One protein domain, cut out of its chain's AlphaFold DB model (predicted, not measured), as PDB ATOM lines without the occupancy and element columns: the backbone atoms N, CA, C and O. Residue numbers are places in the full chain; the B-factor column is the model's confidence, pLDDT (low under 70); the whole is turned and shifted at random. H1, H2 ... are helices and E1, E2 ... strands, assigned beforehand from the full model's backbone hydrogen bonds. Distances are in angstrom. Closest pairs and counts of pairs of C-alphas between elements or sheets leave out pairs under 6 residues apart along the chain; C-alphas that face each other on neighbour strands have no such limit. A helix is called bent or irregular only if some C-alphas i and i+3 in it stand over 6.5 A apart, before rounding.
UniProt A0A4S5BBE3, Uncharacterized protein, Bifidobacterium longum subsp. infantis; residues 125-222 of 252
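This is residues 125 to 222 of the 252 residues of an uncharacterized protein of Bifidobacterium longum subsp. infantis (UniProt A0A4S5BBE3). One twisted five-stranded sheet has both helices over one of its faces, making two layers: H1 covers the E3 side and H2 covers E1 and part of E5. The unnamed stretch 125 to 136 adds a short antiparallel pairing, residues 125 to 126 with 167 to 168 of E2, at one sheet edge. The 98 printed residues hold E1, H1, E2, E3, H2, E4 and E5 in chain order; the sheet order is E2, E3, E1, E5, E4, all antiparallel. The class is mixed, helices and strands, with under half of the residues in named elements; the whole is compact, radius of gyration of the C-alphas 12.0 A, spanning 30 by 24 by 21 A.

E1, residues 137 to 141, begins with C-alpha 137 at (-18.649, 12.844, 23.859) and is 13.6 A long. E3, 181 to 185, is 13.2 A; E2, 166 to 169, 10.0 A; E5, 217 to 221, 12.7 A, ending with C-alpha 221 at (-17.303, 13.886, 19.836); E4, 212 to 214, 6.8 A. H1, 147 to 161, is 20.6 A, and H2, 187 to 196, 15.6 A.

Between the antiparallel neighbour strands E1 and E3, N 139 and O 183 are within hydrogen-bond range at 2.8 A, and between the antiparallel neighbour strands E1 and E5, N 138 and O 220 are within hydrogen-bond range at 2.8 A. In the hairpin E2 and E3 it is N 168 and O 182, 2.8 A; in the hairpin E4 and E5, N 212 and O 219, 2.8 A. H1 is on the sheet at a height of 10.1 A, along E3 at 11 degrees on the local plane. H2, on the same face, has a height of 8.6 A and runs along E1 at 13 degrees on the local plane. H1 and H2 are close but not clearly touching, C-alphas of Leu 160 and Val 193 closest at 7.6 A. E1, H1 and E2 form a split strand-helix-strand unit, two same-way strands with E3 between them, its crossover right-handed. Every O i to N i+4 pair is within range in H1, 4 of 6 in H2, which is only just irregular: C-alphas 188 and 191 are 6.8 A apart.

The C-alphas of Ser 130 and Gln 206, 32.9 A apart, are the farthest apart. The printed part has no cut; the links E2 to E3 and H2 to E4 are long. The model's pLDDT is under 70 at residues 131 to 132, 143, 171, 173 and 208 to 209.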
ATOM      1  N   ALA A 125     -16.796   0.326  35.631       74.00
ATOM      2  CA  ALA A 125     -17.592   1.514  35.389       74.00
ATOM      3  C   ALA A 125     -17.925   2.205  36.710       74.00
ATOM      4  O   ALA A 125     -18.283   1.552  37.686       74.00
ATOM      5  N   TYR A 126     -17.835   3.529  36.716       75.50
ATOM      6  CA  TYR A 126     -18.373   4.384  37.759       75.50
ATOM      7  C   TYR A 126     -19.434   5.297  37.145       75.50
ATOM      8  O   TYR A 126     -19.191   5.958  36.130       75.50
ATOM      9  N   ILE A 127     -20.624   5.280  37.738       79.19
ATOM     10  CA  ILE A 127     -21.802   6.004  37.269       79.19
ATOM     11  C   ILE A 127     -22.348   6.780  38.483       79.19
ATOM     12  O   ILE A 127     -22.918   6.154  39.374       79.19
ATOM     13  N   PRO A 128     -22.132   8.104  38.561       73.88
ATOM     14  CA  PRO A 128     -22.538   8.926  39.706       73.88
ATOM     15  C   PRO A 128     -24.059   9.109  39.827       73.88
ATOM     16  O   PRO A 128     -24.549   9.373  40.919       73.88
ATOM     17  N   SER A 129     -24.821   8.927  38.742       75.75
ATOM     18  CA  SER A 129     -26.286   9.021  38.740       75.75
ATOM     19  C   SER A 129     -26.937   7.813  38.071       75.75
ATOM     20  O   SER A 129     -26.424   7.268  37.100       75.75
ATOM     21  N   SER A 130     -28.114   7.410  38.553       70.62
ATOM     22  CA  SER A 130     -28.953   6.407  37.885       70.62
ATOM     23  C   SER A 130     -29.642   6.933  36.620       70.62
ATOM     24  O   SER A 130     -30.280   6.159  35.907       70.62
ATOM     25  N   GLU A 131     -29.569   8.238  36.351       69.81
ATOM     26  CA  GLU A 131     -30.111   8.831  35.132       69.81
ATOM     27  C   GLU A 131     -29.283   8.425  33.908       69.81
ATOM     28  O   GLU A 131     -28.049   8.440  33.913       69.81
ATOM     29  N   ASN A 132     -29.973   8.071  32.824       69.50
ATOM     30  CA  ASN A 132     -29.307   7.762  31.568       69.50
ATOM     31  C   ASN A 132     -28.626   9.014  31.016       69.50
ATOM     32  O   ASN A 132     -29.286  10.002  30.696       69.50
ATOM     33  N   ILE A 133     -27.311   8.935  30.826       74.88
ATOM     34  CA  ILE A 133     -26.569   9.979  30.126       74.88
ATOM     35  C   ILE A 133     -26.644   9.745  28.614       74.88
ATOM     36  O   ILE A 133     -26.369   8.643  28.124       74.88
ATOM     37  N   ASP A 134     -26.949  10.797  27.857       78.69
ATOM     38  CA  ASP A 134     -26.740  10.794  26.411       78.69
ATOM     39  C   ASP A 134     -25.262  11.084  26.114       78.69
ATOM     40  O   ASP A 134     -24.800  12.228  26.060       78.69
ATOM     41  N   ALA A 135     -24.478  10.011  26.031       79.38
ATOM     42  CA  ALA A 135     -23.029  10.054  25.880       79.38
ATOM     43  C   ALA A 135     -22.596  10.464  24.457       79.38
ATOM     44  O   ALA A 135     -22.075   9.643  23.699       79.38
ATOM     45  N   GLY A 136     -22.755  11.747  24.123       85.75
ATOM     46  CA  GLY A 136     -22.333  12.337  22.845       85.75
ATOM     47  C   GLY A 136     -20.840  12.686  22.747       85.75
ATOM     48  O   GLY A 136     -20.360  13.085  21.685       85.75
ATOM     49  N   ALA A 137     -20.080  12.567  23.836       89.19
ATOM     50  CA  ALA A 137     -18.649  12.844  23.859       89.19
ATOM     51  C   ALA A 137     -17.881  11.920  24.807       89.19
ATOM     52  O   ALA A 137     -18.433  11.322  25.735       89.19
ATOM     53  N   ARG A 138     -16.576  11.798  24.545       89.38
ATOM     54  CA  ARG A 138     -15.645  10.965  25.308       89.38
ATOM     55  C   ARG A 138     -14.320  11.676  25.522       89.38
ATOM     56  O   ARG A 138     -13.806  12.289  24.588       89.38
ATOM     57  N   ILE A 139     -13.756  11.538  26.713       91.56
ATOM     58  CA  ILE A 139     -12.393  11.954  27.053       91.56
ATOM     59  C   ILE A 139     -11.599  10.702  27.400       91.56
ATOM     60  O   ILE A 139     -12.085   9.847  28.137       91.56
ATOM     61  N   TYR A 140     -10.389  10.602  26.869       88.88
ATOM     62  CA  TYR A 140      -9.469   9.508  27.139       88.88
ATOM     63  C   TYR A 140      -8.400  10.000  28.104       88.88
ATOM     64  O   TYR A 140      -7.827  11.067  27.893       88.88
ATOM     65  N   VAL A 141      -8.130   9.218  29.142       86.94
ATOM     66  CA  VAL A 141      -7.013   9.423  30.065       86.94
ATOM     67  C   VAL A 141      -6.249   8.102  30.098       86.94
ATOM     68  O   VAL A 141      -6.766   7.079  30.538       86.94
ATOM     69  N   GLY A 142      -5.044   8.089  29.538       76.75
ATOM     70  CA  GLY A 142      -4.275   6.860  29.355       76.75
ATOM     71  C   GLY A 142      -2.775   7.084  29.473       76.75
ATOM     72  O   GLY A 142      -2.296   8.220  29.389       76.75
ATOM     73  N   GLY A 143      -2.047   5.980  29.655       68.88
ATOM     74  CA  GLY A 143      -0.588   5.946  29.773       68.88
ATOM     75  C   GLY A 143      -0.068   5.903  31.211       68.88
ATOM     76  O   GLY A 143       0.683   6.800  31.583       68.88
ATOM     77  N   LYS A 144      -0.414   4.847  31.967       71.62
ATOM     78  CA  LYS A 144      -0.079   4.593  33.389       71.62
ATOM     79  C   LYS A 144      -0.989   5.310  34.375       71.62
ATOM     80  O   LYS A 144      -0.557   6.184  35.125       71.62
ATOM     81  N   THR A 145      -2.261   4.941  34.370       73.06
ATOM     82  CA  THR A 145      -3.234   5.434  35.349       73.06
ATOM     83  C   THR A 145      -3.286   4.541  36.585       73.06
ATOM     84  O   THR A 145      -3.354   3.318  36.488       73.06
ATOM     85  N   THR A 146      -3.240   5.168  37.756       77.75
ATOM     86  CA  THR A 146      -3.311   4.510  39.069       77.75
ATOM     87  C   THR A 146      -4.722   4.580  39.656       77.75
ATOM     88  O   THR A 146      -5.585   5.294  39.143       77.75
ATOM     89  N   ILE A 147      -4.966   3.859  40.754       78.38
ATOM     90  CA  ILE A 147      -6.220   3.983  41.518       78.38
ATOM     91  C   ILE A 147      -6.393   5.421  42.034       78.38
ATOM     92  O   ILE A 147      -7.478   5.981  41.900       78.38
ATOM     93  N   ASP A 148      -5.324   6.046  42.530       80.94
ATOM     94  CA  ASP A 148      -5.367   7.428  43.024       80.94
ATOM     95  C   ASP A 148      -5.740   8.418  41.912       80.94
ATOM     96  O   ASP A 148      -6.508   9.352  42.134       80.94
ATOM     97  N   ASP A 149      -5.260   8.194  40.684       82.81
ATOM     98  CA  ASP A 149      -5.677   8.998  39.533       82.81
ATOM     99  C   ASP A 149      -7.182   8.883  39.275       82.81
ATOM    100  O   ASP A 149      -7.832   9.887  38.998       82.81
ATOM    101  N   ILE A 150      -7.745   7.675  39.377       84.06
ATOM    102  CA  ILE A 150      -9.178   7.435  39.169       84.06
ATOM    103  C   ILE A 150     -10.003   8.186  40.212       84.06
ATOM    104  O   ILE A 150     -10.950   8.875  39.839       84.06
ATOM    105  N   VAL A 151      -9.628   8.100  41.492       83.94
ATOM    106  CA  VAL A 151     -10.312   8.811  42.585       83.94
ATOM    107  C   VAL A 151     -10.259  10.324  42.360       83.94
ATOM    108  O   VAL A 151     -11.297  10.981  42.342       83.94
ATOM    109  N   ASN A 152      -9.078  10.864  42.055       87.62
ATOM    110  CA  ASN A 152      -8.908  12.294  41.788       87.62
ATOM    111  C   ASN A 152      -9.715  12.773  40.567       87.62
ATOM    112  O   ASN A 152     -10.249  13.883  40.565       87.62
ATOM    113  N   ILE A 153      -9.817  11.949  39.518       90.38
ATOM    114  CA  ILE A 153     -10.670  12.236  38.359       90.38
ATOM    115  C   ILE A 153     -12.138  12.289  38.786       90.38
ATOM    116  O   ILE A 153     -12.833  13.227  38.401       90.38
ATOM    117  N   VAL A 154     -12.612  11.323  39.578       87.81
ATOM    118  CA  VAL A 154     -14.000  11.284  40.066       87.81
ATOM    119  C   VAL A 154     -14.341  12.545  40.859       87.81
ATOM    120  O   VAL A 154     -15.366  13.170  40.572       87.81
ATOM    121  N   ASP A 155     -13.479  12.960  41.787       86.75
ATOM    122  CA  ASP A 155     -13.695  14.148  42.621       86.75
ATOM    123  C   ASP A 155     -13.760  15.431  41.781       86.75
ATOM    124  O   ASP A 155     -14.679  16.246  41.915       86.75
ATOM    125  N   VAL A 156     -12.819  15.591  40.846       91.56
ATOM    126  CA  VAL A 156     -12.788  16.747  39.939       91.56
ATOM    127  C   VAL A 156     -14.010  16.772  39.026       91.56
ATOM    128  O   VAL A 156     -14.574  17.843  38.787       91.56
ATOM    129  N   LEU A 157     -14.444  15.621  38.509       90.38
ATOM    130  CA  LEU A 157     -15.611  15.549  37.634       90.38
ATOM    131  C   LEU A 157     -16.915  15.842  38.381       90.38
ATOM    132  O   LEU A 157     -17.757  16.517  37.796       90.38
ATOM    133  N   HIS A 158     -17.073  15.440  39.648       88.38
ATOM    134  CA  HIS A 158     -18.237  15.852  40.451       88.38
ATOM    135  C   HIS A 158     -18.306  17.372  40.584       88.38
ATOM    136  O   HIS A 158     -19.334  17.975  40.274       88.38
ATOM    137  N   GLY A 159     -17.197  18.012  40.972       87.00
ATOM    138  CA  GLY A 159     -17.154  19.469  41.118       87.00
ATOM    139  C   GLY A 159     -17.396  20.217  39.802       87.00
ATOM    140  O   GLY A 159     -18.002  21.286  39.788       87.00
ATOM    141  N   LEU A 160     -16.945  19.647  38.681       89.94
ATOM    142  CA  LEU A 160     -17.005  20.279  37.365       89.94
ATOM    143  C   LEU A 160     -18.324  20.041  36.620       89.94
ATOM    144  O   LEU A 160     -18.835  20.927  35.927       89.94
ATOM    145  N   LEU A 161     -18.837  18.818  36.691       88.88
ATOM    146  CA  LEU A 161     -19.914  18.339  35.838       88.88
ATOM    147  C   LEU A 161     -21.197  18.001  36.599       88.88
ATOM    148  O   LEU A 161     -22.219  17.852  35.923       88.88
ATOM    149  N   GLY A 162     -21.170  17.940  37.933       86.75
ATOM    150  CA  GLY A 162     -22.206  17.275  38.726       86.75
ATOM    151  C   GLY A 162     -22.194  15.773  38.444       86.75
ATOM    152  O   GLY A 162     -21.132  15.214  38.180       86.75
ATOM    153  N   ASP A 163     -23.369  15.148  38.380       85.69
ATOM    154  CA  ASP A 163     -23.491  13.686  38.234       85.69
ATOM    155  C   ASP A 163     -23.831  13.240  36.795       85.69
ATOM    156  O   ASP A 163     -24.185  12.091  36.542       85.69
ATOM    157  N   ASN A 164     -23.741  14.143  35.810       83.38
ATOM    158  CA  ASN A 164     -24.113  13.862  34.414       83.38
ATOM    159  C   ASN A 164     -22.908  13.433  33.552       83.38
ATOM    160  O   ASN A 164     -22.502  14.124  32.611       83.38
ATOM    161  N   TRP A 165     -22.295  12.310  33.919       85.88
ATOM    162  CA  TRP A 165     -21.197  11.655  33.202       85.88
ATOM    163  C   TRP A 165     -21.084  10.194  33.655       85.88
ATOM    164  O   TRP A 165     -21.759   9.768  34.580       85.88
ATOM    165  N   ARG A 166     -20.234   9.401  33.001       86.06
ATOM    166  CA  ARG A 166     -19.817   8.074  33.488       86.06
ATOM    167  C   ARG A 166     -18.354   7.847  33.168       86.06
ATOM    168  O   ARG A 166     -17.833   8.391  32.196       86.06
ATOM    169  N   LEU A 167     -17.704   6.994  33.931       84.62
ATOM    170  CA  LEU A 167     -16.296   6.666  33.773       84.62
ATOM    171  C   LEU A 167     -16.161   5.174  33.540       84.62
ATOM    172  O   LEU A 167     -16.667   4.386  34.323       84.62
ATOM    173  N   LYS A 168     -15.471   4.790  32.474       85.44
ATOM    174  CA  LYS A 168     -14.984   3.431  32.254       85.44
ATOM    175  C   LYS A 168     -13.495   3.426  32.547       85.44
ATOM    176  O   LYS A 168     -12.797   4.292  32.030       85.44
ATOM    177  N   PHE A 169     -12.997   2.484  33.331       81.31
ATOM    178  CA  PHE A 169     -11.582   2.453  33.683       81.31
ATOM    179  C   PHE A 169     -11.034   1.040  33.872       81.31
ATOM    180  O   PHE A 169     -11.778   0.092  34.107       81.31
ATOM    181  N   ALA A 170      -9.719   0.902  33.784       77.38
ATOM    182  CA  ALA A 170      -8.970  -0.264  34.215       77.38
ATOM    183  C   ALA A 170      -7.736   0.204  34.996       77.38
ATOM    184  O   ALA A 170      -7.059   1.140  34.579       77.38
ATOM    185  N   TYR A 171      -7.453  -0.434  36.134       68.88
ATOM    186  CA  TYR A 171      -6.481   0.076  37.115       68.88
ATOM    187  C   TYR A 171      -5.329  -0.887  37.433       68.88
ATOM    188  O   TYR A 171      -4.480  -0.581  38.264       68.88
ATOM    189  N   LEU A 172      -5.286  -2.050  36.777       70.69
ATOM    190  CA  LEU A 172      -4.230  -3.050  36.951       70.69
ATOM    191  C   LEU A 172      -3.614  -3.413  35.596       70.69
ATOM    192  O   LEU A 172      -2.779  -2.667  35.091       70.69
ATOM    193  N   SER A 173      -4.031  -4.509  34.963       65.56
ATOM    194  CA  SER A 173      -3.336  -5.049  33.779       65.56
ATOM    195  C   SER A 173      -3.478  -4.229  32.492       65.56
ATOM    196  O   SER A 173      -2.694  -4.389  31.560       65.56
ATOM    197  N   MET A 174      -4.486  -3.361  32.431       72.06
ATOM    198  CA  MET A 174      -4.818  -2.536  31.267       72.06
ATOM    199  C   MET A 174      -4.579  -1.037  31.510       72.06
ATOM    200  O   MET A 174      -4.949  -0.227  30.664       72.06
ATOM    201  N   SER A 175      -3.947  -0.671  32.631       74.81
ATOM    202  CA  SER A 175      -3.671   0.721  33.044       74.81
ATOM    203  C   SER A 175      -2.755   1.495  32.080       74.81
ATOM    204  O   SER A 175      -2.789   2.726  32.017       74.81
ATOM    205  N   ASP A 176      -1.968   0.779  31.278       74.88
ATOM    206  CA  ASP A 176      -1.064   1.361  30.281       74.88
ATOM    207  C   ASP A 176      -1.742   1.668  28.943       74.88
ATOM    208  O   ASP A 176      -1.156   2.331  28.083       74.88
ATOM    209  N   ARG A 177      -2.983   1.208  28.744       76.81
ATOM    210  CA  ARG A 177      -3.682   1.414  27.478       76.81
ATOM    211  C   ARG A 177      -4.016   2.894  27.254       76.81
ATOM    212  O   ARG A 177      -4.340   3.611  28.203       76.81
ATOM    213  N   PRO A 178      -4.056   3.357  25.993       77.31
ATOM    214  CA  PRO A 178      -4.504   4.712  25.682       77.31
ATOM    215  C   PRO A 178      -5.960   4.998  26.075       77.31
ATOM    216  O   PRO A 178      -6.328   6.149  26.281       77.31
ATOM    217  N   ASP A 179      -6.786   3.956  26.190       78.50
ATOM    218  CA  ASP A 179      -8.180   4.015  26.631       78.50
ATOM    219  C   ASP A 179      -8.383   3.510  28.068       78.50
ATOM    220  O   ASP A 179      -9.526   3.260  28.452       78.50
ATOM    221  N   ALA A 180      -7.303   3.368  28.854       81.75
ATOM    222  CA  ALA A 180      -7.327   2.838  30.222       81.75
ATOM    223  C   ALA A 180      -8.356   3.534  31.113       81.75
ATOM    224  O   ALA A 180      -8.963   2.882  31.956       81.75
ATOM    225  N   ILE A 181      -8.595   4.827  30.902       86.62
ATOM    226  CA  ILE A 181      -9.747   5.543  31.430       86.62
ATOM    227  C   ILE A 181     -10.459   6.250  30.276       86.62
ATOM    228  O   ILE A 181      -9.848   6.937  29.458       86.62
ATOM    229  N   THR A 182     -11.777   6.101  30.222       88.44
ATOM    230  CA  THR A 182     -12.665   6.786  29.288       88.44
ATOM    231  C   THR A 182     -13.812   7.430  30.058       88.44
ATOM    232  O   THR A 182     -14.641   6.741  30.648       88.44
ATOM    233  N   ILE A 183     -13.889   8.755  30.026       90.94
ATOM    234  CA  ILE A 183     -14.999   9.527  30.590       90.94
ATOM    235  C   ILE A 183     -16.009   9.747  29.468       90.94
ATOM    236  O   ILE A 183     -15.637  10.259  28.417       90.94
ATOM    237  N   TYR A 184     -17.271   9.389  29.673       89.00
ATOM    238  CA  TYR A 184     -18.356   9.712  28.754       89.00
ATOM    239  C   TYR A 184     -19.218  10.810  29.356       89.00
ATOM    240  O   TYR A 184     -19.551  10.773  30.537       89.00
ATOM    241  N   LEU A 185     -19.589  11.766  28.518       90.31
ATOM    242  CA  LEU A 185     -20.347  12.941  28.911       90.31
ATOM    243  C   LEU A 185     -21.187  13.437  27.726       90.31
ATOM    244  O   LEU A 185     -20.885  13.099  26.574       90.31
ATOM    245  N   PRO A 186     -22.208  14.267  27.975       89.50
ATOM    246  CA  PRO A 186     -22.919  14.959  26.911       89.50
ATOM    247  C   PRO A 186     -21.987  15.843  26.073       89.50
ATOM    248  O   PRO A 186     -21.067  16.483  26.593       89.50
ATOM    249  N   ALA A 187     -22.241  15.921  24.763       90.06
ATOM    250  CA  ALA A 187     -21.384  16.656  23.830       90.06
ATOM    251  C   ALA A 187     -21.239  18.146  24.187       90.06
ATOM    252  O   ALA A 187     -20.155  18.712  24.071       90.06
ATOM    253  N   ASN A 188     -22.298  18.775  24.702       90.25
ATOM    254  CA  ASN A 188     -22.280  20.179  25.123       90.25
ATOM    255  C   ASN A 188     -21.412  20.448  26.370       90.25
ATOM    256  O   ASN A 188     -21.094  21.603  26.647       90.25
ATOM    257  N   ARG A 189     -20.999  19.418  27.122       91.06
ATOM    258  CA  ARG A 189     -20.166  19.563  28.329       91.06
ATOM    259  C   ARG A 189     -18.669  19.509  28.032       91.06
ATOM    260  O   ARG A 189     -17.868  19.956  28.851       91.06
ATOM    261  N   ILE A 190     -18.270  19.022  26.857       91.62
ATOM    262  CA  ILE A 190     -16.856  18.780  26.559       91.62
ATOM    263  C   ILE A 190     -16.021  20.058  26.526       91.62
ATOM    264  O   ILE A 190     -14.889  20.078  27.008       91.62
ATOM    265  N   GLN A 191     -16.590  21.153  26.014       91.75
ATOM    266  CA  GLN A 191     -15.862  22.411  25.909       91.75
ATOM    267  C   GLN A 191     -15.603  23.026  27.289       91.75
ATOM    268  O   GLN A 191     -14.549  23.629  27.484       91.75
ATOM    269  N   THR A 192     -16.503  22.816  28.256       92.75
ATOM    270  CA  THR A 192     -16.287  23.184  29.663       92.75
ATOM    271  C   THR A 192     -15.056  22.476  30.215       92.75
ATOM    272  O   THR A 192     -14.163  23.130  30.751       92.75
ATOM    273  N   VAL A 193     -14.959  21.162  30.006       92.88
ATOM    274  CA  VAL A 193     -13.832  20.356  30.489       92.88
ATOM    275  C   VAL A 193     -12.518  20.763  29.822       92.88
ATOM    276  O   VAL A 193     -11.521  20.978  30.507       92.88
ATOM    277  N   ILE A 194     -12.519  20.964  28.502       93.06
ATOM    278  CA  ILE A 194     -11.339  21.430  27.759       93.06
ATOM    279  C   ILE A 194     -10.893  22.816  28.239       93.06
ATOM    280  O   ILE A 194      -9.697  23.073  28.369       93.06
ATOM    281  N   ASN A 195     -11.835  23.730  28.480       92.62
ATOM    282  CA  ASN A 195     -11.516  25.094  28.888       92.62
ATOM    283  C   ASN A 195     -10.941  25.152  30.302       92.62
ATOM    284  O   ASN A 195      -9.991  25.901  30.521       92.62
ATOM    285  N   GLN A 196     -11.475  24.364  31.232       92.38
ATOM    286  CA  GLN A 196     -10.938  24.300  32.589       92.38
ATOM    287  C   GLN A 196      -9.638  23.494  32.668       92.38
ATOM    288  O   GLN A 196      -8.780  23.807  33.482       92.38
ATOM    289  N   SER A 197      -9.462  22.512  31.778       89.88
ATOM    290  CA  SER A 197      -8.247  21.708  31.630       89.88
ATOM    291  C   SER A 197      -7.672  21.167  32.954       89.88
ATOM    292  O   SER A 197      -6.486  21.372  33.223       89.88
ATOM    293  N   PRO A 198      -8.470  20.478  33.796       89.69
ATOM    294  CA  PRO A 198      -7.946  19.927  35.037       89.69
ATOM    295  C   PRO A 198      -6.782  18.970  34.760       89.69
ATOM    296  O   PRO A 198      -6.885  18.080  33.918       89.69
ATOM    297  N   SER A 199      -5.672  19.140  35.477       90.00
ATOM    298  CA  SER A 199      -4.448  18.359  35.248       90.00
ATOM    299  C   SER A 199      -4.654  16.852  35.416       90.00
ATOM    300  O   SER A 199      -3.994  16.064  34.747       90.00
ATOM    301  N   VAL A 200      -5.606  16.434  36.255       88.75
ATOM    302  CA  VAL A 200      -5.902  15.015  36.524       88.75
ATOM    303  C   VAL A 200      -6.481  14.261  35.319       88.75
ATOM    304  O   VAL A 200      -6.358  13.045  35.254       88.75
ATOM    305  N   ILE A 201      -7.068  14.963  34.341       89.94
ATOM    306  CA  ILE A 201      -7.571  14.359  33.091       89.94
ATOM    307  C   ILE A 201      -6.631  14.585  31.903       89.94
ATOM    308  O   ILE A 201      -7.001  14.335  30.753       89.94
ATOM    309  N   HIS A 202      -5.435  15.120  32.147       89.31
ATOM    310  CA  HIS A 202      -4.436  15.258  31.101       89.31
ATOM    311  C   HIS A 202      -3.949  13.880  30.675       89.31
ATOM    312  O   HIS A 202      -3.732  12.985  31.493       89.31
ATOM    313  N   PHE A 203      -3.767  13.713  29.373       82.75
ATOM    314  CA  PHE A 203      -3.264  12.465  28.835       82.75
ATOM    315  C   PHE A 203      -1.794  12.273  29.235       82.75
ATOM    316  O   PHE A 203      -0.990  13.198  29.102       82.75
ATOM    317  N   LYS A 204      -1.438  11.081  29.730       74.94
ATOM    318  CA  LYS A 204      -0.104  10.790  30.288       74.94
ATOM    319  C   LYS A 204       0.808  10.012  29.332       74.94
ATOM    320  O   LYS A 204       2.018   9.985  29.532       74.94
ATOM    321  N   GLY A 205       0.248   9.386  28.295       73.88
ATOM    322  CA  GLY A 205       0.983   8.564  27.327       73.88
ATOM    323  C   GLY A 205       0.890   9.047  25.879       73.88
ATOM    324  O   GLY A 205       0.758  10.233  25.591       73.88
ATOM    325  N   GLN A 206       0.921   8.099  24.941       71.00
ATOM    326  CA  GLN A 206       0.640   8.372  23.530       71.00
ATOM    327  C   GLN A 206      -0.860   8.406  23.251       71.00
ATOM    328  O   GLN A 206      -1.573   7.455  23.574       71.00
ATOM    329  N   PHE A 207      -1.321   9.496  22.641       70.75
ATOM    330  CA  PHE A 207      -2.737   9.724  22.375       70.75
ATOM    331  C   PHE A 207      -3.365   8.590  21.545       70.75
ATOM    332  O   PHE A 207      -2.704   8.043  20.656       70.75
ATOM    333  N   PRO A 208      -4.652   8.260  21.769       68.00
ATOM    334  CA  PRO A 208      -5.375   7.362  20.879       68.00
ATOM    335  C   PRO A 208      -5.439   8.002  19.487       68.00
ATOM    336  O   PRO A 208      -5.870   9.146  19.361       68.00
ATOM    337  N   GLY A 209      -5.048   7.278  18.433       66.75
ATOM    338  CA  GLY A 209      -4.914   7.849  17.081       66.75
ATOM    339  C   GLY A 209      -6.209   8.396  16.459       66.75
ATOM    340  O   GLY A 209      -6.164   9.111  15.465       66.75
ATOM    341  N   PHE A 210      -7.367   8.096  17.048       74.06
ATOM    342  CA  PHE A 210      -8.685   8.585  16.627       74.06
ATOM    343  C   PHE A 210      -9.221   9.749  17.484       74.06
ATOM    344  O   PHE A 210     -10.343  10.207  17.244       74.06
ATOM    345  N   ALA A 211      -8.471  10.204  18.493       80.62
ATOM    346  CA  ALA A 211      -8.860  11.299  19.375       80.62
ATOM    347  C   ALA A 211      -8.305  12.645  18.881       80.62
ATOM    348  O   ALA A 211      -7.166  12.753  18.436       80.62
ATOM    349  N   SER A 212      -9.113  13.695  19.002       88.06
ATOM    350  CA  SER A 212      -8.639  15.077  18.928       88.06
ATOM    351  C   SER A 212      -7.899  15.436  20.211       88.06
ATOM    352  O   SER A 212      -8.261  14.956  21.283       88.06
ATOM    353  N   VAL A 213      -6.890  16.303  20.122       88.12
ATOM    354  CA  VAL A 213      -6.135  16.763  21.293       88.12
ATOM    355  C   VAL A 213      -6.213  18.279  21.392       88.12
ATOM    356  O   VAL A 213      -5.875  18.994  20.451       88.12
ATOM    357  N   LYS A 214      -6.640  18.784  22.550       91.56
ATOM    358  CA  LYS A 214      -6.633  20.220  22.862       91.56
ATOM    359  C   LYS A 214      -6.299  20.406  24.333       91.56
ATOM    360  O   LYS A 214      -6.917  19.772  25.178       91.56
ATOM    361  N   ARG A 215      -5.326  21.273  24.643       89.25
ATOM    362  CA  ARG A 215      -4.868  21.537  26.027       89.25
ATOM    363  C   ARG A 215      -4.537  20.246  26.795       89.25
ATOM    364  O   ARG A 215      -4.987  20.052  27.918       89.25
ATOM    365  N   ASN A 216      -3.803  19.349  26.135       88.31
ATOM    366  CA  ASN A 216      -3.416  18.029  26.641       88.31
ATOM    367  C   ASN A 216      -4.576  17.089  27.041       88.31
ATOM    368  O   ASN A 216      -4.373  16.098  27.737       88.31
ATOM    369  N   ILE A 217      -5.793  17.376  26.576       91.25
ATOM    370  CA  ILE A 217      -6.960  16.510  26.738       91.25
ATOM    371  C   ILE A 217      -7.216  15.816  25.406       91.25
ATOM    372  O   ILE A 217      -7.431  16.483  24.390       91.25
ATOM    373  N   ALA A 218      -7.197  14.483  25.424       90.81
ATOM    374  CA  ALA A 218      -7.573  13.648  24.293       90.81
ATOM    375  C   ALA A 218      -9.076  13.376  24.336       90.81
ATOM    376  O   ALA A 218      -9.593  12.877  25.334       90.81
ATOM    377  N   TYR A 219      -9.792  13.683  23.260       91.50
ATOM    378  CA  TYR A 219     -11.242  13.568  23.236       91.50
ATOM    379  C   TYR A 219     -11.809  13.205  21.867       91.50
ATOM    380  O   TYR A 219     -11.175  13.379  20.829       91.50
ATOM    381  N   ALA A 220     -13.044  12.717  21.860       88.38
ATOM    382  CA  ALA A 220     -13.831  12.506  20.657       88.38
ATOM    383  C   ALA A 220     -15.276  12.954  20.891       88.38
ATOM    384  O   ALA A 220     -15.841  12.720  21.958       88.38
ATOM    385  N   VAL A 221     -15.870  13.576  19.876       87.94
ATOM    386  CA  VAL A 221     -17.303  13.886  19.836       87.94
ATOM    387  C   VAL A 221     -17.944  12.925  18.847       87.94
ATOM    388  O   VAL A 221     -17.426  12.726  17.748       87.94
ATOM    389  N   THR A 222     -19.042  12.301  19.250       73.88
ATOM    390  CA  THR A 222     -19.813  11.383  18.414       73.88
ATOM    391  C   THR A 222     -21.102  12.069  17.994       73.88
ATOM    392  O   THR A 222     -21.955  12.332  18.836       73.88
TER     393      THR A 222